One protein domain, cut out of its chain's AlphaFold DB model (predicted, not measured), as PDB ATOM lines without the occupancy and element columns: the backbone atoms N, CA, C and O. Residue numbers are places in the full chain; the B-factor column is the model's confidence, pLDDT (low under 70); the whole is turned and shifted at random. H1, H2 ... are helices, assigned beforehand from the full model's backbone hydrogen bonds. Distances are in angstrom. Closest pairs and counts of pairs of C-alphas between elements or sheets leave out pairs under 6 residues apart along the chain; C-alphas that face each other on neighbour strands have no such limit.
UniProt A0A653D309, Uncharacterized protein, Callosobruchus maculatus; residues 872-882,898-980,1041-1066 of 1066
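Overview. This is residues 872 to 882, 898 to 980 and 1041 to 1066 of the 1066 residues of an uncharacterized protein of Callosobruchus maculatus (UniProt A0A653D309). The longest helix, H4, folds back on H3 as a helical hairpin, and H5 and H6, following each other in a broken line, run back over this pair, with H6 next to H3. H8, on the side of H5 and H6 away from H3, meets H5 near its own end, with residues 1057 to 1060, while the small H1 and H2 sit by the beginning of H3. The 120 printed residues hold eight named helices, H1 to H8 in chain order, and no named strand: all helix. The whole is compact, with a radius of gyration of the C-alphas of 14.3 A and spans of 44 by 29 by 27 A.

Along the chain. H4, residues 927 to 946, is 27.8 A long, from C-alpha 927 at (125.956, 100.820, 101.801) to C-alpha 946 at (121.929, 122.933, 118.114). H3 is residues 910 to 922, 18.1 A; H5 953 to 963, 15.7 A; H8 1048 to 1061, 20.1 A. The shorter ones are H1, 874 to 877; H2, 903 to 908; H6, 965 to 972; and H7, 974 to 977.

Arrangement. H3, the hub, touches H4 at a shallow tilt of 31 degrees, opposite ways, a hairpin; the closest C-alphas, of Ile 919 and Ala 933, are 5.4 A apart. H3 and H6 only just touch, with 3 pairs of C-alphas within 8 A, closest Lys 920 and Ile 969 at 6.2 A. H2 touches H3 only at the corner, C-alphas 906 and 913 being 4.5 A apart. H8 touches H5 with residues 1057 to 1060 alone, closest C-alphas Ala 960 and Phe 1060, 7.2 A, at a steep tilt of 51 degrees. H1 is close to but not clearly touching H3 and H5; H7 is near H4. In H2, H3, H4 and H6 every O i to N i+4 pair is within hydrogen-bond range; H5 has 5 of 7, H8 9 of 10, and H1 and H7 are too short for one.

Size, cuts and confidence. C-alphas 882 and 980, the farthest apart, are 45.7 A apart. Cuts leave gaps of 14.9 A between C-alphas 882 and 898 and 20.0 A between 980 and 1041. Of the links printed whole, none is long. Mean pLDDT of the printed part is 72.2; residues 1041 to 1066 are under 70, and H8 averages 40.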
ATOM      1  N   GLU A 872     135.373 120.875 120.798       86.75
ATOM      2  CA  GLU A 872     134.545 122.026 121.209       86.75
ATOM      3  C   GLU A 872     134.773 123.292 120.363       86.75
ATOM      4  O   GLU A 872     133.876 124.125 120.218       86.75
ATOM      5  N   HIS A 873     135.973 123.406 119.791       87.50
ATOM      6  CA  HIS A 873     136.434 124.492 118.918       87.50
ATOM      7  C   HIS A 873     136.495 124.107 117.431       87.50
ATOM      8  O   HIS A 873     137.168 124.793 116.664       87.50
ATOM      9  N   TYR A 874     135.808 123.036 117.013       90.69
ATOM     10  CA  TYR A 874     135.835 122.552 115.627       90.69
ATOM     11  C   TYR A 874     135.604 123.666 114.598       90.69
ATOM     12  O   TYR A 874     136.401 123.831 113.679       90.69
ATOM     13  N   VAL A 875     134.560 124.482 114.778       87.56
ATOM     14  CA  VAL A 875     134.264 125.600 113.866       87.56
ATOM     15  C   VAL A 875     135.454 126.553 113.777       87.56
ATOM     16  O   VAL A 875     135.895 126.886 112.687       87.56
ATOM     17  N   SER A 876     136.026 126.949 114.915       86.62
ATOM     18  CA  SER A 876     137.164 127.873 114.960       86.62
ATOM     19  C   SER A 876     138.418 127.326 114.278       86.62
ATOM     20  O   SER A 876     139.211 128.116 113.781       86.62
ATOM     21  N   PHE A 877     138.609 126.005 114.256       87.50
ATOM     22  CA  PHE A 877     139.734 125.365 113.566       87.50
ATOM     23  C   PHE A 877     139.599 125.379 112.048       87.50
ATOM     24  O   PHE A 877     140.604 125.291 111.356       87.50
ATOM     25  N   ASN A 878     138.371 125.495 111.550       86.38
ATOM     26  CA  ASN A 878     138.071 125.468 110.128       86.38
ATOM     27  C   ASN A 878     137.758 126.858 109.572       86.38
ATOM     28  O   ASN A 878     137.385 126.957 108.417       86.38
ATOM     29  N   LEU A 879     137.858 127.940 110.349       78.25
ATOM     30  CA  LEU A 879     137.687 129.287 109.802       78.25
ATOM     31  C   LEU A 879     139.020 129.796 109.227       78.25
ATOM     32  O   LEU A 879     140.050 129.614 109.881       78.25
ATOM     33  N   PRO A 880     139.017 130.492 108.073       65.56
ATOM     34  CA  PRO A 880     140.232 131.060 107.503       65.56
ATOM     35  C   PRO A 880     140.907 131.993 108.511       65.56
ATOM     36  O   PRO A 880     140.255 132.858 109.113       65.56
ATOM     37  N   ILE A 881     142.219 131.841 108.697       57.06
ATOM     38  CA  ILE A 881     143.004 132.763 109.520       57.06
ATOM     39  C   ILE A 881     142.878 134.153 108.881       57.06
ATOM     40  O   ILE A 881     143.100 134.315 107.685       57.06
ATOM     41  N   GLN A 882     142.511 135.177 109.658       47.28
ATOM     42  CA  GLN A 882     142.233 136.540 109.167       47.28
ATOM     43  C   GLN A 882     143.461 137.295 108.596       47.28
ATOM     44  O   GLN A 882     143.444 138.524 108.519       47.28
ATOM     45  N   GLU A 898     136.416 128.637  96.784       64.25
ATOM     46  CA  GLU A 898     135.911 128.681  98.168       64.25
ATOM     47  C   GLU A 898     134.629 127.844  98.368       64.25
ATOM     48  O   GLU A 898     134.287 127.492  99.495       64.25
ATOM     49  N   PHE A 899     133.921 127.498  97.284       69.19
ATOM     50  CA  PHE A 899     132.639 126.774  97.328       69.19
ATOM     51  C   PHE A 899     132.731 125.328  96.823       69.19
ATOM     52  O   PHE A 899     131.737 124.600  96.812       69.19
ATOM     53  N   THR A 900     133.915 124.899  96.391       78.56
ATOM     54  CA  THR A 900     134.182 123.553  95.880       78.56
ATOM     55  C   THR A 900     135.243 122.876  96.739       78.56
ATOM     56  O   THR A 900     136.062 123.545  97.364       78.56
ATOM     57  N   LEU A 901     135.230 121.539  96.799       85.81
ATOM     58  CA  LEU A 901     136.222 120.763  97.554       85.81
ATOM     59  C   LEU A 901     137.557 120.736  96.787       85.81
ATOM     60  O   LEU A 901     137.950 119.711  96.234       85.81
ATOM     61  N   SER A 902     138.195 121.898  96.685       86.38
ATOM     62  CA  SER A 902     139.479 122.113  96.020       86.38
ATOM     63  C   SER A 902     140.648 121.870  96.981       86.38
ATOM     64  O   SER A 902     140.474 121.855  98.202       86.38
ATOM     65  N   GLU A 903     141.867 121.722  96.454       83.25
ATOM     66  CA  GLU A 903     143.070 121.671  97.301       83.25
ATOM     67  C   GLU A 903     143.214 122.931  98.163       83.25
ATOM     68  O   GLU A 903     143.610 122.851  99.324       83.25
ATOM     69  N   GLU A 904     142.853 124.092  97.615       82.12
ATOM     70  CA  GLU A 904     142.915 125.368  98.325       82.12
ATOM     71  C   GLU A 904     141.865 125.447  99.441       82.12
ATOM     72  O   GLU A 904     142.166 125.917 100.539       82.12
ATOM     73  N   PHE A 905     140.661 124.911  99.212       86.38
ATOM     74  CA  PHE A 905     139.648 124.759 100.256       86.38
ATOM     75  C   PHE A 905     140.167 123.870 101.391       86.38
ATOM     76  O   PHE A 905     140.100 124.257 102.556       86.38
ATOM     77  N   CYS A 906     140.740 122.708 101.070       87.19
ATOM     78  CA  CYS A 906     141.261 121.788 102.081       87.19
ATOM     79  C   CYS A 906     142.452 122.368 102.859       87.19
ATOM     80  O   CYS A 906     142.581 122.095 104.047       87.19
ATOM     81  N   LYS A 907     143.287 123.219 102.249       83.06
ATOM     82  CA  LYS A 907     144.349 123.942 102.974       83.06
ATOM     83  C   LYS A 907     143.787 124.958 103.969       83.06
ATOM     84  O   LYS A 907     144.280 125.053 105.091       83.06
ATOM     85  N   HIS A 908     142.754 125.704 103.581       82.50
ATOM     86  CA  HIS A 908     142.130 126.715 104.440       82.50
ATOM     87  C   HIS A 908     141.228 126.121 105.527       82.50
ATOM     88  O   HIS A 908     141.115 126.679 106.620       82.50
ATOM     89  N   HIS A 909     140.594 124.989 105.229       87.88
ATOM     90  CA  HIS A 909     139.549 124.368 106.029       87.88
ATOM     91  C   HIS A 909     139.909 122.911 106.346       87.88
ATOM     92  O   HIS A 909     139.136 122.000 106.066       87.88
ATOM     93  N   PHE A 910     141.095 122.683 106.914       90.44
ATOM     94  CA  PHE A 910     141.715 121.355 107.013       90.44
ATOM     95  C   PHE A 910     140.801 120.229 107.524       90.44
ATOM     96  O   PHE A 910     140.588 119.255 106.809       90.44
ATOM     97  N   ILE A 911     140.226 120.334 108.728       92.19
ATOM     98  CA  ILE A 911     139.491 119.206 109.336       92.19
ATOM     99  C   ILE A 911     138.181 118.917 108.584       92.19
ATOM    100  O   ILE A 911     137.818 117.757 108.393       92.19
ATOM    101  N   VAL A 912     137.444 119.952 108.168       92.25
ATOM    102  CA  VAL A 912     136.202 119.783 107.396       92.25
ATOM    103  C   VAL A 912     136.491 119.334 105.966       92.25
ATOM    104  O   VAL A 912     135.784 118.470 105.461       92.25
ATOM    105  N   GLY A 913     137.552 119.851 105.346       92.69
ATOM    106  CA  GLY A 913     138.033 119.422 104.038       92.69
ATOM    107  C   GLY A 913     138.396 117.940 104.047       92.69
ATOM    108  O   GLY A 913     137.866 117.189 103.235       92.69
ATOM    109  N   LEU A 914     139.183 117.508 105.035       93.88
ATOM    110  CA  LEU A 914     139.541 116.106 105.254       93.88
ATOM    111  C   LEU A 914     138.302 115.219 105.452       93.88
ATOM    112  O   LEU A 914     138.152 114.201 104.783       93.88
ATOM    113  N   LEU A 915     137.363 115.626 106.316       94.94
ATOM    114  CA  LEU A 915     136.113 114.886 106.525       94.94
ATOM    115  C   LEU A 915     135.307 114.753 105.221       94.94
ATOM    116  O   LEU A 915     134.820 113.670 104.905       94.94
ATOM    117  N   LEU A 916     135.155 115.840 104.460       93.94
ATOM    118  CA  LEU A 916     134.394 115.844 103.209       93.94
ATOM    119  C   LEU A 916     135.084 115.039 102.100       93.94
ATOM    120  O   LEU A 916     134.385 114.377 101.331       93.94
ATOM    121  N   GLN A 917     136.419 115.045 102.035       94.06
ATOM    122  CA  GLN A 917     137.195 114.175 101.145       94.06
ATOM    123  C   GLN A 917     136.923 112.703 101.459       94.06
ATOM    124  O   GLN A 917     136.542 111.946 100.566       94.06
ATOM    125  N   GLU A 918     137.002 112.313 102.732       94.31
ATOM    126  CA  GLU A 918     136.757 110.930 103.139       94.31
ATOM    127  C   GLU A 918     135.317 110.483 102.902       94.31
ATOM    128  O   GLU A 918     135.077 109.350 102.475       94.31
ATOM    129  N   ILE A 919     134.340 111.367 103.113       92.19
ATOM    130  CA  ILE A 919     132.943 111.075 102.786       92.19
ATOM    131  C   ILE A 919     132.776 110.910 101.276       92.19
ATOM    132  O   ILE A 919     132.178 109.922 100.856       92.19
ATOM    133  N   LYS A 920     133.319 111.826 100.459       92.06
ATOM    134  CA  LYS A 920     133.253 111.745  98.988       92.06
ATOM    135  C   LYS A 920     133.790 110.405  98.494       92.06
ATOM    136  O   LYS A 920     133.129 109.737  97.701       92.06
ATOM    137  N   THR A 921     134.949 109.991  98.997       91.38
ATOM    138  CA  THR A 921     135.558 108.696  98.683       91.38
ATOM    139  C   THR A 921     134.646 107.543  99.104       91.38
ATOM    140  O   THR A 921     134.345 106.666  98.294       91.38
ATOM    141  N   SER A 922     134.117 107.598 100.328       90.88
ATOM    142  CA  SER A 922     133.303 106.533 100.930       90.88
ATOM    143  C   SER A 922     131.930 106.344 100.282       90.88
ATOM    144  O   SER A 922     131.320 105.290 100.442       90.88
ATOM    145  N   LEU A 923     131.433 107.309  99.500       89.12
ATOM    146  CA  LEU A 923     130.218 107.129  98.694       89.12
ATOM    147  C   LEU A 923     130.378 106.064  97.595       89.12
ATOM    148  O   LEU A 923     129.374 105.532  97.119       89.12
ATOM    149  N   ASN A 924     131.614 105.717  97.221       88.50
ATOM    150  CA  ASN A 924     131.903 104.601  96.317       88.50
ATOM    151  C   ASN A 924     131.871 103.228  97.017       88.50
ATOM    152  O   ASN A 924     131.826 102.210  96.332       88.50
ATOM    153  N   GLU A 925     131.862 103.185  98.353       89.12
ATOM    154  CA  GLU A 925     131.955 101.950  99.144       89.12
ATOM    155  C   GLU A 925     130.603 101.238  99.294       89.12
ATOM    156  O   GLU A 925     129.591 101.657  98.734       89.12
ATOM    157  N   VAL A 926     130.546 100.152 100.066       88.00
ATOM    158  CA  VAL A 926     129.293  99.451 100.397       88.00
ATOM    159  C   VAL A 926     128.343 100.308 101.247       88.00
ATOM    160  O   VAL A 926     128.770 101.162 102.028       88.00
ATOM    161  N   THR A 927     127.036 100.041 101.155       86.69
ATOM    162  CA  THR A 927     125.956 100.820 101.801       86.69
ATOM    163  C   THR A 927     126.183 101.080 103.291       86.69
ATOM    164  O   THR A 927     125.897 102.172 103.776       86.69
ATOM    165  N   HIS A 928     126.722 100.106 104.029       87.19
ATOM    166  CA  HIS A 928     127.027 100.262 105.456       87.19
ATOM    167  C   HIS A 928     128.057 101.373 105.728       87.19
ATOM    168  O   HIS A 928     127.826 102.231 106.577       87.19
ATOM    169  N   ILE A 929     129.151 101.414 104.961       88.69
ATOM    170  CA  ILE A 929     130.196 102.439 105.102       88.69
ATOM    171  C   ILE A 929     129.676 103.810 104.670       88.69
ATOM    172  O   ILE A 929     129.904 104.795 105.373       88.69
ATOM    173  N   ARG A 930     128.875 103.871 103.593       88.75
ATOM    174  CA  ARG A 930     128.177 105.109 103.197       88.75
ATOM    175  C   ARG A 930     127.334 105.660 104.344       88.75
ATOM    176  O   ARG A 930     127.419 106.844 104.654       88.75
ATOM    177  N   LYS A 931     126.549 104.800 105.003       87.00
ATOM    178  CA  LYS A 931     125.705 105.189 106.143       87.00
ATOM    179  C   LYS A 931     126.532 105.747 107.298       87.00
ATOM    180  O   LYS A 931     126.147 106.773 107.848       87.00
ATOM    181  N   ILE A 932     127.656 105.121 107.652       88.81
ATOM    182  CA  ILE A 932     128.543 105.629 108.712       88.81
ATOM    183  C   ILE A 932     129.080 107.016 108.348       88.81
ATOM    184  O   ILE A 932     128.896 107.949 109.125       88.81
ATOM    185  N   ALA A 933     129.651 107.174 107.152       89.69
ATOM    186  CA  ALA A 933     130.208 108.442 106.681       89.69
ATOM    187  C   ALA A 933     129.176 109.586 106.716       89.69
ATOM    188  O   ALA A 933     129.428 110.670 107.252       89.69
ATOM    189  N   LEU A 934     127.973 109.317 106.198       88.12
ATOM    190  CA  LEU A 934     126.853 110.258 106.197       88.12
ATOM    191  C   LEU A 934     126.360 110.572 107.614       88.12
ATOM    192  O   LEU A 934     126.042 111.723 107.915       88.12
ATOM    193  N   ASN A 935     126.311 109.571 108.497       87.50
ATOM    194  CA  ASN A 935     125.931 109.757 109.894       87.50
ATOM    195  C   ASN A 935     126.930 110.659 110.629       87.50
ATOM    196  O   ASN A 935     126.487 111.554 111.348       87.50
ATOM    197  N   THR A 936     128.239 110.482 110.420       89.50
ATOM    198  CA  THR A 936     129.279 111.332 111.020       89.50
ATOM    199  C   THR A 936     129.089 112.799 110.626       89.50
ATOM    200  O   THR A 936     129.046 113.669 111.497       89.50
ATOM    201  N   LEU A 937     128.887 113.085 109.333       90.25
ATOM    202  CA  LEU A 937     128.621 114.448 108.856       90.25
ATOM    203  C   LEU A 937     127.320 115.014 109.422       90.25
ATOM    204  O   LEU A 937     127.291 116.143 109.912       90.25
ATOM    205  N   ARG A 938     126.240 114.229 109.378       85.62
ATOM    206  CA  ARG A 938     124.929 114.648 109.879       85.62
ATOM    207  C   ARG A 938     124.995 115.003 111.359       85.62
ATOM    208  O   ARG A 938     124.504 116.060 111.739       85.62
ATOM    209  N   ASN A 939     125.589 114.138 112.182       84.25
ATOM    210  CA  ASN A 939     125.706 114.350 113.624       84.25
ATOM    211  C   ASN A 939     126.526 115.618 113.924       84.25
ATOM    212  O   ASN A 939     126.171 116.388 114.815       84.25
ATOM    213  N   LEU A 940     127.576 115.882 113.140       86.88
ATOM    214  CA  LEU A 940     128.394 117.085 113.268       86.88
ATOM    215  C   LEU A 940     127.636 118.369 112.889       86.88
ATOM    216  O   LEU A 940     127.686 119.352 113.628       86.88
ATOM    217  N   ILE A 941     126.908 118.368 111.769       85.62
ATOM    218  CA  ILE A 941     126.075 119.512 111.359       85.62
ATOM    219  C   ILE A 941     124.973 119.756 112.393       85.62
ATOM    220  O   ILE A 941     124.748 120.895 112.797       85.62
ATOM    221  N   ALA A 942     124.337 118.685 112.872       81.38
ATOM    222  CA  ALA A 942     123.317 118.751 113.911       81.38
ATOM    223  C   ALA A 942     123.866 119.372 115.201       81.38
ATOM    224  O   ALA A 942     123.243 120.267 115.769       81.38
ATOM    225  N   LYS A 943     125.072 118.971 115.622       84.38
ATOM    226  CA  LYS A 943     125.763 119.582 116.760       84.38
ATOM    227  C   LYS A 943     125.925 121.089 116.585       84.38
ATOM    228  O   LYS A 943     125.672 121.828 117.530       84.38
ATOM    229  N   HIS A 944     126.338 121.556 115.409       84.19
ATOM    230  CA  HIS A 944     126.536 122.987 115.167       84.19
ATOM    231  C   HIS A 944     125.227 123.776 115.086       84.19
ATOM    232  O   HIS A 944     125.181 124.896 115.587       84.19
ATOM    233  N   ASP A 945     124.167 123.200 114.510       79.62
ATOM    234  CA  ASP A 945     122.836 123.823 114.480       79.62
ATOM    235  C   ASP A 945     122.251 123.977 115.895       79.62
ATOM    236  O   ASP A 945     121.681 125.015 116.247       79.62
ATOM    237  N   LEU A 946     122.437 122.959 116.742       80.12
ATOM    238  CA  LEU A 946     121.929 122.933 118.114       80.12
ATOM    239  C   LEU A 946     122.800 123.694 119.128       80.12
ATOM    240  O   LEU A 946     122.334 123.968 120.235       80.12
ATOM    241  N   ASP A 947     124.024 124.087 118.771       78.88
ATOM    242  CA  ASP A 947     124.919 124.823 119.665       78.88
ATOM    243  C   ASP A 947     124.460 126.280 119.854       78.88
ATOM    244  O   ASP A 947     124.414 127.097 118.930       78.88
ATOM    245  N   ASN A 948     124.160 126.637 121.105       78.50
ATOM    246  CA  ASN A 948     123.705 127.977 121.471       78.50
ATOM    247  C   ASN A 948     124.718 129.080 121.121       78.50
ATOM    248  O   ASN A 948     124.305 130.217 120.887       78.50
ATOM    249  N   ARG A 949     126.018 128.757 121.052       81.94
ATOM    250  CA  ARG A 949     127.097 129.707 120.740       81.94
ATOM    251  C   ARG A 949     127.038 130.233 119.307       81.94
ATOM    252  O   ARG A 949     127.635 131.272 119.038       81.94
ATOM    253  N   TYR A 950     126.340 129.541 118.403       80.75
ATOM    254  CA  TYR A 950     126.323 129.845 116.969       80.75
ATOM    255  C   TYR A 950     124.992 130.399 116.460       80.75
ATOM    256  O   TYR A 950     124.820 130.518 115.258       80.75
ATOM    257  N   LYS A 951     124.057 130.790 117.336       73.12
ATOM    258  CA  LYS A 951     122.707 131.251 116.946       73.12
ATOM    259  C   LYS A 951     122.659 132.572 116.160       73.12
ATOM    260  O   LYS A 951     121.605 132.928 115.640       73.12
ATOM    261  N   ASN A 952     123.751 133.335 116.100       75.75
ATOM    262  CA  ASN A 952     123.783 134.589 115.346       75.75
ATOM    263  C   ASN A 952     123.812 134.304 113.836       75.75
ATOM    264  O   ASN A 952     124.696 133.589 113.368       75.75
ATOM    265  N   LYS A 953     122.923 134.946 113.064       69.00
ATOM    266  CA  LYS A 953     122.834 134.807 111.598       69.00
ATOM    267  C   LYS A 953     124.190 134.902 110.884       69.00
ATOM    268  O   LYS A 953     124.473 134.092 110.006       69.00
ATOM    269  N   GLY A 954     125.056 135.837 111.278       69.81
ATOM    270  CA  GLY A 954     126.380 135.993 110.663       69.81
ATOM    271  C   GLY A 954     127.355 134.853 110.987       69.81
ATOM    272  O   GLY A 954     128.198 134.511 110.164       69.81
ATOM    273  N   GLN A 955     127.249 134.243 112.171       72.50
ATOM    274  CA  GLN A 955     128.043 133.067 112.545       72.50
ATOM    275  C   GLN A 955     127.519 131.813 111.847       72.50
ATOM    276  O   GLN A 955     128.310 131.052 111.300       72.50
ATOM    277  N   MET A 956     126.193 131.648 111.809       72.88
ATOM    278  CA  MET A 956     125.522 130.570 111.087       72.88
ATOM    279  C   MET A 956     125.921 130.575 109.607       72.88
ATOM    280  O   MET A 956     126.307 129.537 109.080       72.88
ATOM    281  N   SER A 957     125.899 131.742 108.951       69.69
ATOM    282  CA  SER A 957     126.327 131.890 107.553       69.69
ATOM    283  C   SER A 957     127.771 131.403 107.340       69.69
ATOM    284  O   SER A 957     128.024 130.585 106.458       69.69
ATOM    285  N   ARG A 958     128.717 131.821 108.193       75.44
ATOM    286  CA  ARG A 958     130.122 131.384 108.093       75.44
ATOM    287  C   ARG A 958     130.300 129.888 108.326       75.44
ATOM    288  O   ARG A 958     131.160 129.284 107.701       75.44
ATOM    289  N   ILE A 959     129.513 129.296 109.222       82.19
ATOM    290  CA  ILE A 959     129.526 127.847 109.455       82.19
ATOM    291  C   ILE A 959     128.962 127.112 108.240       82.19
ATOM    292  O   ILE A 959     129.530 126.107 107.831       82.19
ATOM    293  N   ALA A 960     127.889 127.620 107.633       79.06
ATOM    294  CA  ALA A 960     127.304 127.025 106.438       79.06
ATOM    295  C   ALA A 960     128.301 126.983 105.272       79.06
ATOM    296  O   ALA A 960     128.366 125.964 104.586       79.06
ATOM    297  N   LEU A 961     129.129 128.025 105.106       80.81
ATOM    298  CA  LEU A 961     130.198 128.060 104.098       80.81
ATOM    299  C   LEU A 961     131.168 126.873 104.208       80.81
ATOM    300  O   LEU A 961     131.582 126.342 103.184       80.81
ATOM    301  N   LEU A 962     131.452 126.387 105.422       84.88
ATOM    302  CA  LEU A 962     132.318 125.218 105.637       84.88
ATOM    303  C   LEU A 962     131.753 123.929 105.024       84.88
ATOM    304  O   LEU A 962     132.505 123.004 104.732       84.88
ATOM    305  N   TYR A 963     130.433 123.854 104.851       88.06
ATOM    306  CA  TYR A 963     129.736 122.667 104.364       88.06
ATOM    307  C   TYR A 963     129.223 122.815 102.930       88.06
ATOM    308  O   TYR A 963     128.687 121.850 102.398       88.06
ATOM    309  N   VAL A 964     129.392 123.968 102.271       83.19
ATOM    310  CA  VAL A 964     128.933 124.168 100.881       83.19
ATOM    311  C   VAL A 964     129.471 123.108  99.910       83.19
ATOM    312  O   VAL A 964     128.662 122.610  99.122       83.19
ATOM    313  N   PRO A 965     130.746 122.662  99.982       88.50
ATOM    314  CA  PRO A 965     131.242 121.631  99.069       88.50
ATOM    315  C   PRO A 965     130.471 120.305  99.128       88.50
ATOM    316  O   PRO A 965     130.482 119.543  98.161       88.50
ATOM    317  N   TRP A 966     129.752 120.036 100.226       86.75
ATOM    318  CA  TRP A 966     128.854 118.888 100.335       86.75
ATOM    319  C   TRP A 966     127.768 118.878  99.252       86.75
ATOM    320  O   TRP A 966     127.413 117.811  98.758       86.75
ATOM    321  N   LEU A 967     127.271 120.046  98.831       81.81
ATOM    322  CA  LEU A 967     126.248 120.146  97.786       81.81
ATOM    323  C   LEU A 967     126.742 119.559  96.461       81.81
ATOM    324  O   LEU A 967     126.032 118.769  95.843       81.81
ATOM    325  N   SER A 968     127.971 119.888  96.061       83.31
ATOM    326  CA  SER A 968     128.590 119.334  94.853       83.31
ATOM    327  C   SER A 968     128.777 117.820  94.969       83.31
ATOM    328  O   SER A 968     128.432 117.089  94.045       83.31
ATOM    329  N   ILE A 969     129.224 117.332  96.133       85.94
ATOM    330  CA  ILE A 969     129.397 115.891  96.390       85.94
ATOM    331  C   ILE A 969     128.064 115.139  96.261       85.94
ATOM    332  O   ILE A 969     128.023 114.068  95.656       85.94
ATOM    333  N   VAL A 970     126.974 115.694  96.802       83.19
ATOM    334  CA  VAL A 970     125.631 115.105  96.695       83.19
ATOM    335  C   VAL A 970     125.173 115.054  95.246       83.19
ATOM    336  O   VAL A 970     124.730 113.999  94.805       83.19
ATOM    337  N   LEU A 971     125.296 116.161  94.507       81.31
ATOM    338  CA  LEU A 971     124.878 116.237  93.104       81.31
ATOM    339  C   LEU A 971     125.617 115.212  92.231       81.31
ATOM    340  O   LEU A 971     124.993 114.566  91.393       81.31
ATOM    341  N   GLU A 972     126.912 115.007  92.477       84.00
ATOM    342  CA  GLU A 972     127.734 113.998  91.794       84.00
ATOM    343  C   GLU A 972     127.343 112.545  92.143       84.00
ATOM    344  O   GLU A 972     127.682 111.628  91.399       84.00
ATOM    345  N   ASN A 973     126.642 112.311  93.262       82.81
ATOM    346  CA  ASN A 973     126.383 110.971  93.812       82.81
ATOM    347  C   ASN A 973     124.898 110.692  94.121       82.81
ATOM    348  O   ASN A 973     124.597 109.780  94.895       82.81
ATOM    349  N   LEU A 974     123.957 111.439  93.527       77.38
ATOM    350  CA  LEU A 974     122.510 111.311  93.785       77.38
ATOM    351  C   LEU A 974     122.003 109.864  93.673       77.38
ATOM    352  O   LEU A 974     121.273 109.384  94.534       77.38
ATOM    353  N   ASN A 975     122.458 109.145  92.649       76.25
ATOM    354  CA  ASN A 975     122.119 107.746  92.378       76.25
ATOM    355  C   ASN A 975     122.605 106.751  93.449       76.25
ATOM    356  O   ASN A 975     122.098 105.638  93.525       76.25
ATOM    357  N   ARG A 976     123.606 107.115  94.256       71.31
ATOM    358  CA  ARG A 976     124.206 106.255  95.297       71.31
ATOM    359  C   ARG A 976     123.670 106.538  96.697       71.31
ATOM    360  O   ARG A 976     123.949 105.769  97.619       71.31
ATOM    361  N   LEU A 977     122.949 107.649  96.824       68.31
ATOM    362  CA  LEU A 977     122.242 108.110  98.014       68.31
ATOM    363  C   LEU A 977     120.775 107.639  98.029       68.31
ATOM    364  O   LEU A 977     120.109 107.754  99.056       68.31
ATOM    365  N   ASP A 978     120.288 107.107  96.905       56.25
ATOM    366  CA  ASP A 978     118.965 106.507  96.762       56.25
ATOM    367  C   ASP A 978     119.021 105.023  97.166       56.25
ATOM    368  O   ASP A 978     119.552 104.172  96.448       56.25
ATOM    369  N   VAL A 979     118.534 104.710  98.367       49.81
ATOM    370  CA  VAL A 979     118.387 103.331  98.841       49.81
ATOM    371  C   VAL A 979     116.930 102.939  98.628       49.81
ATOM    372  O   VAL A 979     116.064 103.319  99.416       49.81
ATOM    373  N   LYS A 980     116.647 102.146  97.587       38.59
ATOM    374  CA  LYS A 980     115.373 101.423  97.510       38.59
ATOM    375  C   LYS A 980     115.271 100.532  98.749       38.59
ATOM    376  O   LYS A 980     116.049  99.593  98.901       38.59
ATOM    377  N   ALA A1041     112.621 120.911  94.032       35.28
ATOM    378  CA  ALA A1041     111.183 120.656  94.146       35.28
ATOM    379  C   ALA A1041     110.827 119.380  94.939       35.28
ATOM    380  O   ALA A1041     109.651 119.137  95.207       35.28
ATOM    381  N   GLY A1042     111.819 118.583  95.357       36.50
ATOM    382  CA  GLY A1042     111.611 117.417  96.222       36.50
ATOM    383  C   GLY A1042     110.940 116.221  95.541       36.50
ATOM    384  O   GLY A1042     110.279 115.442  96.222       36.50
ATOM    385  N   GLN A1043     111.087 116.065  94.221       33.62
ATOM    386  CA  GLN A1043     110.455 114.965  93.475       33.62
ATOM    387  C   GLN A1043     111.262 113.649  93.447       33.62
ATOM    388  O   GLN A1043     110.735 112.630  93.005       33.62
ATOM    389  N   CYS A1044     112.491 113.613  93.977       33.81
ATOM    390  CA  CYS A1044     113.257 112.370  94.145       33.81
ATOM    391  C   CYS A1044     113.088 111.792  95.560       33.81
ATOM    392  O   CYS A1044     113.361 112.468  96.554       33.81
ATOM    393  N   LYS A1045     112.677 110.519  95.648       35.09
ATOM    394  CA  LYS A1045     112.576 109.740  96.893       35.09
ATOM    395  C   LYS A1045     113.972 109.341  97.408       35.09
ATOM    396  O   LYS A1045     114.323 108.177  97.361       35.09
ATOM    397  N   ALA A1046     114.769 110.296  97.879       34.28
ATOM    398  CA  ALA A1046     116.031 109.996  98.562       34.28
ATOM    399  C   ALA A1046     115.805 109.651 100.049       34.28
ATOM    400  O   ALA A1046     114.809 110.060 100.648       34.28
ATOM    401  N   ASP A1047     116.751 108.926 100.650       35.34
ATOM    402  CA  ASP A1047     116.750 108.514 102.060       35.34
ATOM    403  C   ASP A1047     116.514 109.718 103.009       35.34
ATOM    404  O   ASP A1047     117.039 110.818 102.790       35.34
ATOM    405  N   PHE A1048     115.736 109.532 104.084       36.16
ATOM    406  CA  PHE A1048     115.305 110.612 104.994       36.16
ATOM    407  C   PHE A1048     116.502 111.402 105.566       36.16
ATOM    408  O   PHE A1048     116.409 112.608 105.800       36.16
ATOM    409  N   GLY A1049     117.659 110.749 105.732       35.75
ATOM    410  CA  GLY A1049     118.908 111.378 106.173       35.75
ATOM    411  C   GLY A1049     119.555 112.315 105.145       35.75
ATOM    412  O   GLY A1049     120.148 113.321 105.530       35.75
ATOM    413  N   VAL A1050     119.405 112.038 103.848       38.06
ATOM    414  CA  VAL A1050     119.956 112.844 102.741       38.06
ATOM    415  C   VAL A1050     119.085 114.077 102.502       38.06
ATOM    416  O   VAL A1050     119.606 115.182 102.341       38.06
ATOM    417  N   ILE A1051     117.759 113.921 102.606       41.50
ATOM    418  CA  ILE A1051     116.788 115.023 102.540       41.50
ATOM    419  C   ILE A1051     117.001 116.025 103.686       41.50
ATOM    420  O   ILE A1051     116.872 117.231 103.470       41.50
ATOM    421  N   ILE A1052     117.367 115.560 104.889       42.03
ATOM    422  CA  ILE A1052     117.654 116.429 106.043       42.03
ATOM    423  C   ILE A1052     118.895 117.293 105.800       42.03
ATOM    424  O   ILE A1052     118.851 118.494 106.059       42.03
ATOM    425  N   ILE A1053     119.984 116.728 105.272       44.97
ATOM    426  CA  ILE A1053     121.205 117.505 105.008       44.97
ATOM    427  C   ILE A1053     120.979 118.470 103.830       44.97
ATOM    428  O   ILE A1053     121.361 119.635 103.908       44.97
ATOM    429  N   TYR A1054     120.265 118.033 102.786       43.81
ATOM    430  CA  TYR A1054     119.943 118.847 101.610       43.81
ATOM    431  C   TYR A1054     118.996 120.017 101.946       43.81
ATOM    432  O   TYR A1054     119.268 121.160 101.574       43.81
ATOM    433  N   ARG A1055     117.931 119.790 102.735       41.59
ATOM    434  CA  ARG A1055     117.044 120.867 103.223       41.59
ATOM    435  C   ARG A1055     117.735 121.800 104.213       41.59
ATOM    436  O   ARG A1055     117.466 122.995 104.156       41.59
ATOM    437  N   SER A1056     118.622 121.298 105.074       39.66
ATOM    438  CA  SER A1056     119.404 122.143 105.987       39.66
ATOM    439  C   SER A1056     120.362 123.062 105.228       39.66
ATOM    440  O   SER A1056     120.404 124.253 105.517       39.66
ATOM    441  N   CYS A1057     121.053 122.577 104.192       41.06
ATOM    442  CA  CYS A1057     121.897 123.428 103.346       41.06
ATOM    443  C   CYS A1057     121.078 124.420 102.485       41.06
ATOM    444  O   CYS A1057     121.504 125.559 102.295       41.06
ATOM    445  N   ILE A1058     119.882 124.042 102.009       39.50
ATOM    446  CA  ILE A1058     119.009 124.896 101.172       39.50
ATOM    447  C   ILE A1058     118.239 125.957 101.974       39.50
ATOM    448  O   ILE A1058     118.085 127.085 101.500       39.50
ATOM    449  N   LEU A1059     117.771 125.647 103.189       38.50
ATOM    450  CA  LEU A1059     117.138 126.640 104.072       38.50
ATOM    451  C   LEU A1059     118.112 127.768 104.436       38.50
ATOM    452  O   LEU A1059     117.692 128.908 104.604       38.50
ATOM    453  N   PHE A1060     119.408 127.463 104.469       39.00
ATOM    454  CA  PHE A1060     120.482 128.430 104.664       39.00
ATOM    455  C   PHE A1060     120.750 129.319 103.442       39.00
ATOM    456  O   PHE A1060     121.007 130.511 103.597       39.00
ATOM    457  N   TYR A1061     120.651 128.773 102.227       34.69
ATOM    458  CA  TYR A1061     120.881 129.522 100.984       34.69
ATOM    459  C   TYR A1061     119.736 130.496 100.645       34.69
ATOM    460  O   TYR A1061     119.946 131.491  99.957       34.69
ATOM    461  N   ARG A1062     118.519 130.251 101.155       34.91
ATOM    462  CA  ARG A1062     117.342 131.115 100.934       34.91
ATOM    463  C   ARG A1062     117.354 132.445 101.708       34.91
ATOM    464  O   ARG A1062     116.507 133.284 101.418       34.91
ATOM    465  N   GLU A1063     118.270 132.649 102.660       34.56
ATOM    466  CA  GLU A1063     118.327 133.866 103.499       34.56
ATOM    467  C   GLU A1063     119.526 134.801 103.218       34.56
ATOM    468  O   GLU A1063     119.722 135.771 103.951       34.56
ATOM    469  N   TYR A1064     120.303 134.576 102.152       27.00
ATOM    470  CA  TYR A1064     121.298 135.549 101.674       27.00
ATOM    471  C   TYR A1064     120.650 136.546 100.695       27.00
ATOM    472  O   TYR A1064     120.096 136.112  99.681       27.00
ATOM    473  N   PRO A1065     120.702 137.872 100.932       28.83
ATOM    474  CA  PRO A1065     120.482 138.824  99.856       28.83
ATOM    475  C   PRO A1065     121.713 138.820  98.936       28.83
ATOM    476  O   PRO A1065     122.829 138.606  99.404       28.83
ATOM    477  N   LYS A1066     121.434 139.011  97.643       27.77
ATOM    478  CA  LYS A1066     122.342 139.060  96.485       27.77
ATOM    479  C   LYS A1066     123.781 139.490  96.755       27.77
ATOM    480  O   LYS A1066     123.968 140.534  97.420       27.77
TER     481      LYS A1066